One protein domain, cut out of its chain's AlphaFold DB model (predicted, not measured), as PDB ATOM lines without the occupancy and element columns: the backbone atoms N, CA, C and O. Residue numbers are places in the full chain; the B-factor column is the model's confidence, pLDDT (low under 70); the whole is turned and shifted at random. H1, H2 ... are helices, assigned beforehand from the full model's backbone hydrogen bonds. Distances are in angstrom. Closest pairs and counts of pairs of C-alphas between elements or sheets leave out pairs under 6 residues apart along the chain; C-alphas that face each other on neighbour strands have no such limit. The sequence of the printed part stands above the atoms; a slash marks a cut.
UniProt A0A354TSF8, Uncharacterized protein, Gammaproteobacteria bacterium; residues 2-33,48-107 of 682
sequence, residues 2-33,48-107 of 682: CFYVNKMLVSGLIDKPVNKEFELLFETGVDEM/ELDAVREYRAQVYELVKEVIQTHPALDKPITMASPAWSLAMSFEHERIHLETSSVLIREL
ATOM      1  N   CYS A   2     -42.864  26.237   0.404       91.44
ATOM      2  CA  CYS A   2     -42.655  24.786   0.206       91.44
ATOM      3  C   CYS A   2     -41.495  24.467  -0.732       91.44
ATOM      4  O   CYS A   2     -40.705  23.572  -0.451       91.44
ATOM      5  N   PHE A   3     -41.325  25.290  -1.767       93.50
ATOM      6  CA  PHE A   3     -40.173  25.228  -2.655       93.50
ATOM      7  C   PHE A   3     -38.829  25.192  -1.903       93.50
ATOM      8  O   PHE A   3     -37.990  24.353  -2.211       93.50
ATOM      9  N   TYR A   4     -38.652  26.004  -0.848       95.69
ATOM     10  CA  TYR A   4     -37.433  25.977  -0.028       95.69
ATOM     11  C   TYR A   4     -37.197  24.592   0.563       95.69
ATOM     12  O   TYR A   4     -36.116  24.033   0.419       95.69
ATOM     13  N   VAL A   5     -38.209  24.026   1.222       96.75
ATOM     14  CA  VAL A   5     -38.083  22.718   1.874       96.75
ATOM     15  C   VAL A   5     -37.811  21.630   0.836       96.75
ATOM     16  O   VAL A   5     -36.849  20.880   0.986       96.75
ATOM     17  N   ASN A   6     -38.573  21.604  -0.259       94.56
ATOM     18  CA  ASN A   6     -38.433  20.600  -1.315       94.56
ATOM     19  C   ASN A   6     -37.040  20.650  -1.957       94.56
ATOM     20  O   ASN A   6     -36.373  19.622  -2.077       94.56
ATOM     21  N   LYS A   7     -36.537  21.839  -2.310       95.44
ATOM     22  CA  LYS A   7     -35.214  21.971  -2.935       95.44
ATOM     23  C   LYS A   7     -34.068  21.738  -1.953       95.44
ATOM     24  O   LYS A   7     -33.073  21.128  -2.340       95.44
ATOM     25  N   MET A   8     -34.210  22.128  -0.683       96.38
ATOM     26  CA  MET A   8     -33.225  21.806   0.358       96.38
ATOM     27  C   MET A   8     -33.175  20.304   0.680       96.38
ATOM     28  O   MET A   8     -32.096  19.795   0.986       96.38
ATOM     29  N   LEU A   9     -34.300  19.583   0.585       96.06
ATOM     30  CA  LEU A   9     -34.337  18.118   0.693       96.06
ATOM     31  C   LEU A   9     -33.604  17.460  -0.478       96.06
ATOM     32  O   LEU A   9     -32.730  16.624  -0.261       96.06
ATOM     33  N   VAL A  10     -33.915  17.870  -1.713       95.25
ATOM     34  CA  VAL A  10     -33.269  17.343  -2.928       95.25
ATOM     35  C   VAL A  10     -31.761  17.607  -2.917       95.25
ATOM     36  O   VAL A  10     -30.976  16.736  -3.289       95.25
ATOM     37  N   SER A  11     -31.332  18.780  -2.447       95.69
ATOM     38  CA  SER A  11     -29.911  19.119  -2.347       95.69
ATOM     39  C   SER A  11     -29.202  18.477  -1.152       95.69
ATOM     40  O   SER A  11     -27.972  18.515  -1.086       95.69
ATOM     41  N   GLY A  12     -29.947  17.930  -0.186       95.25
ATOM     42  CA  GLY A  12     -29.419  17.386   1.064       95.25
ATOM     43  C   GLY A  12     -28.949  18.441   2.074       95.25
ATOM     44  O   GLY A  12     -28.114  18.129   2.919       95.25
ATOM     45  N   LEU A  13     -29.443  19.685   1.989       94.38
ATOM     46  CA  LEU A  13     -29.220  20.708   3.028       94.38
ATOM     47  C   LEU A  13     -30.013  20.417   4.306       94.38
ATOM     48  O   LEU A  13     -29.600  20.814   5.394       94.38
ATOM     49  N   ILE A  14     -31.145  19.732   4.165       96.31
ATOM     50  CA  ILE A  14     -31.961  19.218   5.265       96.31
ATOM     51  C   ILE A  14     -32.307  17.755   4.981       96.31
ATOM     52  O   ILE A  14     -32.264  17.308   3.836       96.31
ATOM     53  N   ASP A  15     -32.649  17.000   6.021       95.88
ATOM     54  CA  ASP A  15     -32.913  15.559   5.933       95.88
ATOM     55  C   ASP A  15     -34.400  15.198   6.071       95.88
ATOM     56  O   ASP A  15     -34.779  14.047   5.836       95.88
ATOM     57  N   LYS A  16     -35.244  16.152   6.487       96.12
ATOM     58  CA  LYS A  16     -36.657  15.915   6.803       96.12
ATOM     59  C   LYS A  16     -37.569  17.062   6.362       96.12
ATOM     60  O   LYS A  16     -37.154  18.218   6.414       96.12
ATOM     61  N   PRO A  17     -38.813  16.734   5.969       96.56
ATOM     62  CA  PRO A  17     -39.856  17.717   5.693       96.56
ATOM     63  C   PRO A  17     -40.246  18.503   6.951       96.56
ATOM     64  O   PRO A  17     -40.101  17.996   8.068       96.56
ATOM     65  N   VAL A  18     -40.803  19.704   6.773       96.88
ATOM     66  CA  VAL A  18     -41.422  20.489   7.857       96.88
ATOM     67  C   VAL A  18     -42.887  20.084   8.007       96.88
ATOM     68  O   VAL A  18     -43.336  19.743   9.098       96.88
ATOM     69  N   ASN A  19     -43.618  20.057   6.894       96.00
ATOM     70  CA  ASN A  19     -44.985  19.568   6.795       96.00
ATOM     71  C   ASN A  19     -45.168  18.878   5.439       96.00
ATOM     72  O   ASN A  19     -45.410  19.525   4.421       96.00
ATOM     73  N   LYS A  20     -45.095  17.545   5.457       93.44
ATOM     74  CA  LYS A  20     -45.155  16.715   4.251       93.44
ATOM     75  C   LYS A  20     -46.454  16.890   3.456       93.44
ATOM     76  O   LYS A  20     -46.433  16.758   2.240       93.44
ATOM     77  N   GLU A  21     -47.575  17.145   4.129       91.50
ATOM     78  CA  GLU A  21     -48.862  17.334   3.451       91.50
ATOM     79  C   GLU A  21     -48.862  18.641   2.660       91.50
ATOM     80  O   GLU A  21     -49.215  18.641   1.487       91.50
ATOM     81  N   PHE A  22     -48.385  19.734   3.264       93.06
ATOM     82  CA  PHE A  22     -48.275  21.024   2.575       93.06
ATOM     83  C   PHE A  22     -47.244  20.964   1.449       93.06
ATOM     84  O   PHE A  22     -47.482  21.468   0.361       93.06
ATOM     85  N   GLU A  23     -46.104  20.326   1.690       92.44
ATOM     86  CA  GLU A  23     -45.025  20.214   0.706       92.44
ATOM     87  C   GLU A  23     -45.409  19.423  -0.539       92.44
ATOM     88  O   GLU A  23     -44.878  19.733  -1.601       92.44
ATOM     89  N   LEU A  24     -46.325  18.458  -0.407       87.38
ATOM     90  CA  LEU A  24     -46.924  17.731  -1.526       87.38
ATOM     91  C   LEU A  24     -48.039  18.548  -2.193       87.38
ATOM     92  O   LEU A  24     -48.108  18.614  -3.413       87.38
ATOM     93  N   LEU A  25     -48.907  19.185  -1.398       86.50
ATOM     94  CA  LEU A  25     -50.036  19.964  -1.913       86.50
ATOM     95  C   LEU A  25     -49.582  21.168  -2.752       86.50
ATOM     96  O   LEU A  25     -50.180  21.470  -3.776       86.50
ATOM     97  N   PHE A  26     -48.525  21.851  -2.317       86.50
ATOM     98  CA  PHE A  26     -47.964  23.022  -2.992       86.50
ATOM     99  C   PHE A  26     -46.815  22.666  -3.957       86.50
ATOM    100  O   PHE A  26     -46.057  23.556  -4.340       86.50
ATOM    101  N   GLU A  27     -46.618  21.381  -4.288       79.12
ATOM    102  CA  GLU A  27     -45.544  20.934  -5.190       79.12
ATOM    103  C   GLU A  27     -45.831  21.281  -6.655       79.12
ATOM    104  O   GLU A  27     -44.901  21.552  -7.412       79.12
ATOM    105  N   THR A  28     -47.105  21.282  -7.056       67.19
ATOM    106  CA  THR A  28     -47.516  21.512  -8.445       67.19
ATOM    107  C   THR A  28     -47.260  22.961  -8.866       67.19
ATOM    108  O   THR A  28     -47.695  23.898  -8.196       67.19
ATOM    109  N   GLY A  29     -46.547  23.136  -9.982       63.12
ATOM    110  CA  GLY A  29     -46.340  24.435 -10.619       63.12
ATOM    111  C   GLY A  29     -47.617  24.993 -11.254       63.12
ATOM    112  O   GLY A  29     -48.605  24.283 -11.434       63.12
ATOM    113  N   VAL A  30     -47.588  26.278 -11.600       59.03
ATOM    114  CA  VAL A  30     -48.684  26.976 -12.284       59.03
ATOM    115  C   VAL A  30     -48.340  27.052 -13.776       59.03
ATOM    116  O   VAL A  30     -47.879  28.084 -14.246       59.03
ATOM    117  N   ASP A  31     -48.485  25.937 -14.498       56.81
ATOM    118  CA  ASP A  31     -48.435  25.895 -15.970       56.81
ATOM    119  C   ASP A  31     -49.774  25.336 -16.471       56.81
ATOM    120  O   ASP A  31     -50.005  24.125 -16.469       56.81
ATOM    121  N   GLU A  32     -50.707  26.240 -16.784       58.97
ATOM    122  CA  GLU A  32     -51.980  25.883 -17.416       58.97
ATOM    123  C   GLU A  32     -51.703  25.546 -18.886       58.97
ATOM    124  O   GLU A  32     -51.144  26.362 -19.623       58.97
ATOM    125  N   MET A  33     -52.088  24.344 -19.323       55.72
ATOM    126  CA  MET A  33     -51.817  23.888 -20.691       55.72
ATOM    127  C   MET A  33     -52.720  24.609 -21.699       55.72
ATOM    128  O   MET A  33     -52.308  24.849 -22.831       55.72
ATOM    129  N   GLU A  48     -56.239  26.337   5.807       92.38
ATOM    130  CA  GLU A  48     -56.569  27.631   6.407       92.38
ATOM    131  C   GLU A  48     -55.364  28.584   6.426       92.38
ATOM    132  O   GLU A  48     -54.224  28.183   6.696       92.38
ATOM    133  N   LEU A  49     -55.621  29.880   6.230       91.75
ATOM    134  CA  LEU A  49     -54.579  30.909   6.142       91.75
ATOM    135  C   LEU A  49     -53.636  30.917   7.357       91.75
ATOM    136  O   LEU A  49     -52.425  31.088   7.201       91.75
ATOM    137  N   ASP A  50     -54.169  30.731   8.566       96.06
ATOM    138  CA  ASP A  50     -53.359  30.713   9.786       96.06
ATOM    139  C   ASP A  50     -52.427  29.493   9.844       96.06
ATOM    140  O   ASP A  50     -51.282  29.627  10.279       96.06
ATOM    141  N   ALA A  51     -52.849  28.340   9.312       95.06
ATOM    142  CA  ALA A  51     -51.994  27.161   9.204       95.06
ATOM    143  C   ALA A  51     -50.853  27.385   8.195       95.06
ATOM    144  O   ALA A  51     -49.702  27.036   8.466       95.06
ATOM    145  N   VAL A  52     -51.134  28.038   7.059       94.94
ATOM    146  CA  VAL A  52     -50.103  28.422   6.072       94.94
ATOM    147  C   VAL A  52     -49.111  29.428   6.662       94.94
ATOM    148  O   VAL A  52     -47.903  29.325   6.431       94.94
ATOM    149  N   ARG A  53     -49.586  30.388   7.465       96.38
ATOM    150  CA  ARG A  53     -48.731  31.358   8.171       96.38
ATOM    151  C   ARG A  53     -47.830  30.690   9.203       96.38
ATOM    152  O   ARG A  53     -46.649  31.029   9.270       96.38
ATOM    153  N   GLU A  54     -48.364  29.751   9.980       97.31
ATOM    154  CA  GLU A  54     -47.580  28.979  10.942       97.31
ATOM    155  C   GLU A  54     -46.510  28.139  10.235       97.31
ATOM    156  O   GLU A  54     -45.337  28.206  10.604       97.31
ATOM    157  N   TYR A  55     -46.872  27.447   9.152       96.94
ATOM    158  CA  TYR A  55     -45.916  26.718   8.319       96.94
ATOM    159  C   TYR A  55     -44.811  27.635   7.770       96.94
ATOM    160  O   TYR A  55     -43.625  27.328   7.890       96.94
ATOM    161  N   ARG A  56     -45.167  28.811   7.236       96.69
ATOM    162  CA  ARG A  56     -44.186  29.805   6.772       96.69
ATOM    163  C   ARG A  56     -43.219  30.224   7.883       96.69
ATOM    164  O   ARG A  56     -42.028  30.354   7.612       96.69
ATOM    165  N   ALA A  57     -43.699  30.423   9.110       97.62
ATOM    166  CA  ALA A  57     -42.848  30.772  10.248       97.62
ATOM    167  C   ALA A  57     -41.879  29.635  10.621       97.62
ATOM    168  O   ALA A  57     -40.708  29.894  10.891       97.62
ATOM    169  N   GLN A  58     -42.337  28.380  10.577       97.94
ATOM    170  CA  GLN A  58     -41.491  27.206  10.816       97.94
ATOM    171  C   GLN A  58     -40.390  27.076   9.755       97.94
ATOM    172  O   GLN A  58     -39.221  26.912  10.101       97.94
ATOM    173  N   VAL A  59     -40.737  27.214   8.470       97.56
ATOM    174  CA  VAL A  59     -39.751  27.179   7.377       97.56
ATOM    175  C   VAL A  59     -38.764  28.346   7.484       97.56
ATOM    176  O   VAL A  59     -37.581  28.157   7.224       97.56
ATOM    177  N   TYR A  60     -39.208  29.534   7.906       97.38
ATOM    178  CA  TYR A  60     -38.313  30.674   8.123       97.38
ATOM    179  C   TYR A  60     -37.253  30.392   9.199       97.38
ATOM    180  O   TYR A  60     -36.068  30.626   8.959       97.38
ATOM    181  N   GLU A  61     -37.646  29.857  10.362       98.06
ATOM    182  CA  GLU A  61     -36.676  29.495  11.404       98.06
ATOM    183  C   GLU A  61     -35.745  28.361  10.951       98.06
ATOM    184  O   GLU A  61     -34.548  28.438  11.217       98.06
ATOM    185  N   LEU A  62     -36.244  27.379  10.188       97.50
ATOM    186  CA  LEU A  62     -35.406  26.336   9.585       97.50
ATOM    187  C   LEU A  62     -34.357  26.925   8.632       97.50
ATOM    188  O   LEU A  62     -33.174  26.621   8.752       97.50
ATOM    189  N   VAL A  63     -34.770  27.774   7.686       97.00
ATOM    190  CA  VAL A  63     -33.857  28.416   6.724       97.00
ATOM    191  C   VAL A  63     -32.807  29.250   7.457       97.00
ATOM    192  O   VAL A  63     -31.626  29.201   7.120       97.00
ATOM    193  N   LYS A  64     -33.211  29.981   8.497       97.31
ATOM    194  CA  LYS A  64     -32.306  30.758   9.347       97.31
ATOM    195  C   LYS A  64     -31.307  29.869  10.092       97.31
ATOM    196  O   LYS A  64     -30.132  30.223  10.135       97.31
ATOM    197  N   GLU A  65     -31.735  28.734  10.640       96.69
ATOM    198  CA  GLU A  65     -30.842  27.752  11.267       96.69
ATOM    199  C   GLU A  65     -29.840  27.194  10.249       96.69
ATOM    200  O   GLU A  65     -28.635  27.280  10.482       96.69
ATOM    201  N   VAL A  66     -30.308  26.742   9.078       96.19
ATOM    202  CA  VAL A  66     -29.447  26.275   7.975       96.19
ATOM    203  C   VAL A  66     -28.403  27.333   7.620       96.19
ATOM    204  O   VAL A  66     -27.219  27.007   7.542       96.19
ATOM    205  N   ILE A  67     -28.812  28.600   7.480       95.94
ATOM    206  CA  ILE A  67     -27.901  29.714   7.183       95.94
ATOM    207  C   ILE A  67     -26.835  29.895   8.269       95.94
ATOM    208  O   ILE A  67     -25.680  30.186   7.963       95.94
ATOM    209  N   GLN A  68     -27.212  29.738   9.535       96.06
ATOM    210  CA  GLN A  68     -26.329  29.983  10.672       96.06
ATOM    211  C   GLN A  68     -25.376  28.824  10.972       96.06
ATOM    212  O   GLN A  68     -24.311  29.067  11.541       96.06
ATOM    213  N   THR A  69     -25.750  27.582  10.653       95.12
ATOM    214  CA  THR A  69     -25.044  26.399  11.171       95.12
ATOM    215  C   THR A  69     -24.547  25.422  10.111       95.12
ATOM    216  O   THR A  69     -23.709  24.580  10.434       95.12
ATOM    217  N   HIS A  70     -25.062  25.454   8.876       95.81
ATOM    218  CA  HIS A  70     -24.750  24.414   7.896       95.81
ATOM    219  C   HIS A  70     -23.380  24.647   7.217       95.81
ATOM    220  O   HIS A  70     -23.181  25.672   6.565       95.81
ATOM    221  N   PRO A  71     -22.448  23.671   7.243       93.62
ATOM    222  CA  PRO A  71     -21.066  23.860   6.780       93.62
ATOM    223  C   PRO A  71     -20.921  24.086   5.265       93.62
ATOM    224  O   PRO A  71     -19.858  24.474   4.785       93.62
ATOM    225  N   ALA A  72     -21.974  23.835   4.479       91.56
ATOM    226  CA  ALA A  72     -21.977  24.162   3.048       91.56
ATOM    227  C   ALA A  72     -21.851  25.674   2.783       91.56
ATOM    228  O   ALA A  72     -21.393  26.046   1.707       91.56
ATOM    229  N   LEU A  73     -22.224  26.519   3.750       93.00
ATOM    230  CA  LEU A  73     -22.153  27.978   3.647       93.00
ATOM    231  C   LEU A  73     -20.808  28.559   4.116       93.00
ATOM    232  O   LEU A  73     -20.558  29.745   3.924       93.00
ATOM    233  N   ASP A  74     -19.899  27.725   4.638       92.88
ATOM    234  CA  ASP A  74     -18.518  28.121   4.962       92.88
ATOM    235  C   ASP A  74     -17.628  28.254   3.706       92.88
ATOM    236  O   ASP A  74     -16.447  28.606   3.789       92.88
ATOM    237  N   LYS A  75     -18.164  27.914   2.527       90.94
ATOM    238  CA  LYS A  75     -17.478  27.919   1.229       90.94
ATOM    239  C   LYS A  75     -18.279  28.742   0.214       90.94
ATOM    240  O   LYS A  75     -19.483  28.906   0.393       90.94
ATOM    241  N   PRO A  76     -17.647  29.221  -0.876       90.44
ATOM    242  CA  PRO A  76     -18.377  29.840  -1.976       90.44
ATOM    243  C   PRO A  76     -19.488  28.924  -2.500       90.44
ATOM    244  O   PRO A  76     -19.253  27.738  -2.751       90.44
ATOM    245  N   ILE A  77     -20.681  29.490  -2.667       92.94
ATOM    246  CA  ILE A  77     -21.845  28.792  -3.212       92.94
ATOM    247  C   ILE A  77     -21.663  28.694  -4.730       92.94
ATOM    248  O   ILE A  77     -21.490  29.702  -5.409       92.94
ATOM    249  N   THR A  78     -21.683  27.476  -5.260       92.00
ATOM    250  CA  THR A  78     -21.623  27.186  -6.704       92.00
ATOM    251  C   THR A  78     -22.800  26.302  -7.097       92.00
ATOM    252  O   THR A  78     -23.382  25.665  -6.220       92.00
ATOM    253  N   MET A  79     -23.125  26.183  -8.390       90.56
ATOM    254  CA  MET A  79     -24.219  25.312  -8.873       90.56
ATOM    255  C   MET A  79     -24.088  23.847  -8.417       90.56
ATOM    256  O   MET A  79     -25.078  23.144  -8.262       90.56
ATOM    257  N   ALA A  80     -22.866  23.377  -8.146       90.81
ATOM    258  CA  ALA A  80     -22.622  22.024  -7.638       90.81
ATOM    259  C   ALA A  80     -22.772  21.895  -6.106       90.81
ATOM    260  O   ALA A  80     -22.686  20.791  -5.566       90.81
ATOM    261  N   SER A  81     -22.920  23.007  -5.385       93.69
ATOM    262  CA  SER A  81     -23.018  23.021  -3.927       93.69
ATOM    263  C   SER A  81     -24.465  22.818  -3.461       93.69
ATOM    264  O   SER A  81     -25.372  23.414  -4.042       93.69
ATOM    265  N   PRO A  82     -24.707  22.085  -2.358       94.69
ATOM    266  CA  PRO A  82     -26.042  21.989  -1.769       94.69
ATOM    267  C   PRO A  82     -26.659  23.353  -1.447       94.69
ATOM    268  O   PRO A  82     -27.847  23.546  -1.656       94.69
ATOM    269  N   ALA A  83     -25.833  24.312  -1.008       95.69
ATOM    270  CA  ALA A  83     -26.226  25.691  -0.712       95.69
ATOM    271  C   ALA A  83     -26.847  26.437  -1.912       95.69
ATOM    272  O   ALA A  83     -27.540  27.433  -1.709       95.69
ATOM    273  N   TRP A  84     -26.659  25.955  -3.146       95.81
ATOM    274  CA  TRP A  84     -27.294  26.529  -4.333       95.81
ATOM    275  C   TRP A  84     -28.821  26.446  -4.287       95.81
ATOM    276  O   TRP A  84     -29.487  27.358  -4.767       95.81
ATOM    277  N   SER A  85     -29.396  25.409  -3.663       96.25
ATOM    278  CA  SER A  85     -30.856  25.295  -3.528       96.25
ATOM    279  C   SER A  85     -31.460  26.428  -2.697       96.25
ATOM    280  O   SER A  85     -32.608  26.812  -2.923       96.25
ATOM    281  N   LEU A  86     -30.685  27.019  -1.784       95.75
ATOM    282  CA  LEU A  86     -31.110  28.185  -1.022       95.75
ATOM    283  C   LEU A  86     -31.132  29.449  -1.894       95.75
ATOM    284  O   LEU A  86     -32.125  30.170  -1.878       95.75
ATOM    285  N   ALA A  87     -30.081  29.679  -2.692       95.00
ATOM    286  CA  ALA A  87     -30.044  30.784  -3.656       95.00
ATOM    287  C   ALA A  87     -31.177  30.666  -4.689       95.00
ATOM    288  O   ALA A  87     -31.916  31.622  -4.898       95.00
ATOM    289  N   MET A  88     -31.389  29.459  -5.223       96.75
ATOM    290  CA  MET A  88     -32.516  29.129  -6.099       96.75
ATOM    291  C   MET A  88     -33.858  29.470  -5.459       96.75
ATOM    292  O   MET A  88     -34.750  29.985  -6.121       96.75
ATOM    293  N   SER A  89     -34.009  29.196  -4.166       96.44
ATOM    294  CA  SER A  89     -35.257  29.476  -3.462       96.44
ATOM    295  C   SER A  89     -35.494  30.975  -3.264       96.44
ATOM    296  O   SER A  89     -36.641  31.405  -3.360       96.44
ATOM    297  N   PHE A  90     -34.436  31.771  -3.043       95.88
ATOM    298  CA  PHE A  90     -34.544  33.235  -3.000       95.88
ATOM    299  C   PHE A  90     -35.024  33.799  -4.334       95.88
ATOM    300  O   PHE A  90     -35.939  34.616  -4.348       95.88
ATOM    301  N   GLU A  91     -34.443  33.348  -5.445       96.31
ATOM    302  CA  GLU A  91     -34.832  33.822  -6.776       96.31
ATOM    303  C   GLU A  91     -36.223  33.311  -7.176       96.31
ATOM    304  O   GLU A  91     -37.033  34.069  -7.699       96.31
ATOM    305  N   HIS A  92     -36.588  32.082  -6.803       95.62
ATOM    306  CA  HIS A  92     -37.949  31.574  -6.989       95.62
ATOM    307  C   HIS A  92     -39.004  32.382  -6.210       95.62
ATOM    308  O   HIS A  92     -40.114  32.604  -6.691       95.62
ATOM    309  N   GLU A  93     -38.694  32.846  -4.991       95.12
ATOM    310  CA  GLU A  93     -39.603  33.726  -4.240       95.12
ATOM    311  C   GLU A  93     -39.825  35.067  -4.961       95.12
ATOM    312  O   GLU A  93     -40.922  35.622  -4.874       95.12
ATOM    313  N   ARG A  94     -38.834  35.561  -5.714       95.62
ATOM    314  CA  ARG A  94     -38.952  36.793  -6.514       95.62
ATOM    315  C   ARG A  94     -39.856  36.611  -7.732       95.62
ATOM    316  O   ARG A  94     -40.746  37.438  -7.908       95.62
ATOM    317  N   ILE A  95     -39.772  35.468  -8.415       95.00
ATOM    318  CA  ILE A  95     -40.730  35.095  -9.474       95.00
ATOM    319  C   ILE A  95     -42.167  35.145  -8.946       95.00
ATOM    320  O   ILE A  95     -43.077  35.702  -9.568       95.00
ATOM    321  N   HIS A  96     -42.392  34.604  -7.745       93.50
ATOM    322  CA  HIS A  96     -43.708  34.662  -7.115       93.50
ATOM    323  C   HIS A  96     -44.104  36.066  -6.654       93.50
ATOM    324  O   HIS A  96     -45.300  36.357  -6.640       93.50
ATOM    325  N   LEU A  97     -43.162  36.936  -6.275       94.75
ATOM    326  CA  LEU A  97     -43.453  38.340  -5.975       94.75
ATOM    327  C   LEU A  97     -44.018  39.039  -7.217       94.75
ATOM    328  O   LEU A  97     -45.069  39.682  -7.125       94.75
ATOM    329  N   GLU A  98     -43.358  38.886  -8.364       96.12
ATOM    330  CA  GLU A  98     -43.814  39.458  -9.628       96.12
ATOM    331  C   GLU A  98     -45.150  38.845 -10.068       96.12
ATOM    332  O   GLU A  98     -46.134  39.576 -10.211       96.12
ATOM    333  N   THR A  99     -45.241  37.516 -10.153       92.38
ATOM    334  CA  THR A  99     -46.473  36.809 -10.550       92.38
ATOM    335  C   THR A  99     -47.662  37.191  -9.658       92.38
ATOM    336  O   THR A  99     -48.746  37.517 -10.145       92.38
ATOM    337  N   SER A 100     -47.465  37.250  -8.334       93.44
ATOM    338  CA  SER A 100     -48.531  37.637  -7.396       93.44
ATOM    339  C   SER A 100     -49.017  39.062  -7.625       93.44
ATOM    340  O   SER A 100     -50.187  39.354  -7.395       93.44
ATOM    341  N   SER A 101     -48.152  39.972  -8.068       95.38
ATOM    342  CA  SER A 101     -48.552  41.359  -8.301       95.38
ATOM    343  C   SER A 101     -49.512  41.511  -9.483       95.38
ATOM    344  O   SER A 101     -50.399  42.363  -9.429       95.38
ATOM    345  N   VAL A 102     -49.393  40.658 -10.505       94.88
ATOM    346  CA  VAL A 102     -50.349  40.592 -11.617       94.88
ATOM    347  C   VAL A 102     -51.697  40.077 -11.113       94.88
ATOM    348  O   VAL A 102     -52.721  40.713 -11.347       94.88
ATOM    349  N   LEU A 103     -51.696  39.007 -10.314       93.31
ATOM    350  CA  LEU A 103     -52.917  38.460  -9.711       93.31
ATOM    351  C   LEU A 103     -53.604  39.475  -8.780       93.31
ATOM    352  O   LEU A 103     -54.816  39.666  -8.838       93.31
ATOM    353  N   ILE A 104     -52.835  40.200  -7.960       95.25
ATOM    354  CA  ILE A 104     -53.347  41.288  -7.108       95.25
ATOM    355  C   ILE A 104     -53.979  42.398  -7.959       95.25
ATOM    356  O   ILE A 104     -55.018  42.945  -7.583       95.25
ATOM    357  N   ARG A 105     -53.383  42.723  -9.112       95.75
ATOM    358  CA  ARG A 105     -53.914  43.714 -10.060       95.75
ATOM    359  C   ARG A 105     -55.258  43.273 -10.653       95.75
ATOM    360  O   ARG A 105     -56.111  44.130 -10.888       95.75
ATOM    361  N   GLU A 106     -55.470  41.973 -10.854       93.69
ATOM    362  CA  GLU A 106     -56.742  41.405 -11.326       93.69
ATOM    363  C   GLU A 106     -57.836  41.351 -10.245       93.69
ATOM    364  O   GLU A 106     -59.024  41.372 -10.576       93.69
ATOM    365  N   LEU A 107     -57.476  41.333  -8.956       94.75
ATOM    366  CA  LEU A 107     -58.463  41.311  -7.872       94.75
ATOM    367  C   LEU A 107     -59.339  42.577  -7.860       94.75
ATOM    368  O   LEU A 107     -58.854  43.679  -8.149       94.75
TER     369      LEU A 107
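AT A GLANCE: This is residues 2 to 33 and 48 to 107 of the 682 residues of an uncharacterized protein of Gammaproteobacteria bacterium (UniProt A0A354TSF8). Two long helices, H3 and H5, run opposite ways along the domain, with short H1 beside both, H2 at one end of H1, and H4 where the chain turns from H3 to H5. Residues 28 to 33 and 94 to 107 stick out. The 92 printed residues include five named helices, H1 to H5 in order, and no named strand: all helix. The whole is elongated, 44 by 26 by 23 A, and only just compact, close to loose, with radius of gyration of the C-alphas 14.5 A.

IN THESE COORDINATES: Find C-alpha 2 at (-42.655, 24.786, 0.206), where H1, residues 2 to 11, begins. Next come H2, residues 20 to 25, H3, residues 49 to 69, 30.3 A long, and H4, residues 71 to 74. H5, residues 84 to 106, runs 33.7 A to C-alpha 106 at (-56.742, 41.405, -11.326).

HOW THE PARTS SIT: H1 touches H2, closest C-alphas Cys 2 and Glu 23, 5.2 A. H1 touches residues 85 to 89 of H5 alone, closest C-alphas Tyr 4 and Ser 89, 5.4 A, at a shallow tilt of 22 degrees, opposite ways. H3 is close to but not clearly touching H1, closest C-alphas Val 59 and Val 5, 7.3 A. H3 and H5 are only just apart, at 8.2 A between closest C-alphas. Every O i to N i+4 pair is within hydrogen-bond range in H1, H2, H3 and H5; H4 is too short for one.

THE WHOLE: Residues 34 to 47 are not printed; C-alphas 33 and 48 stand 27.8 A apart across the cut. Residues 28 to 33 have pLDDT under 70.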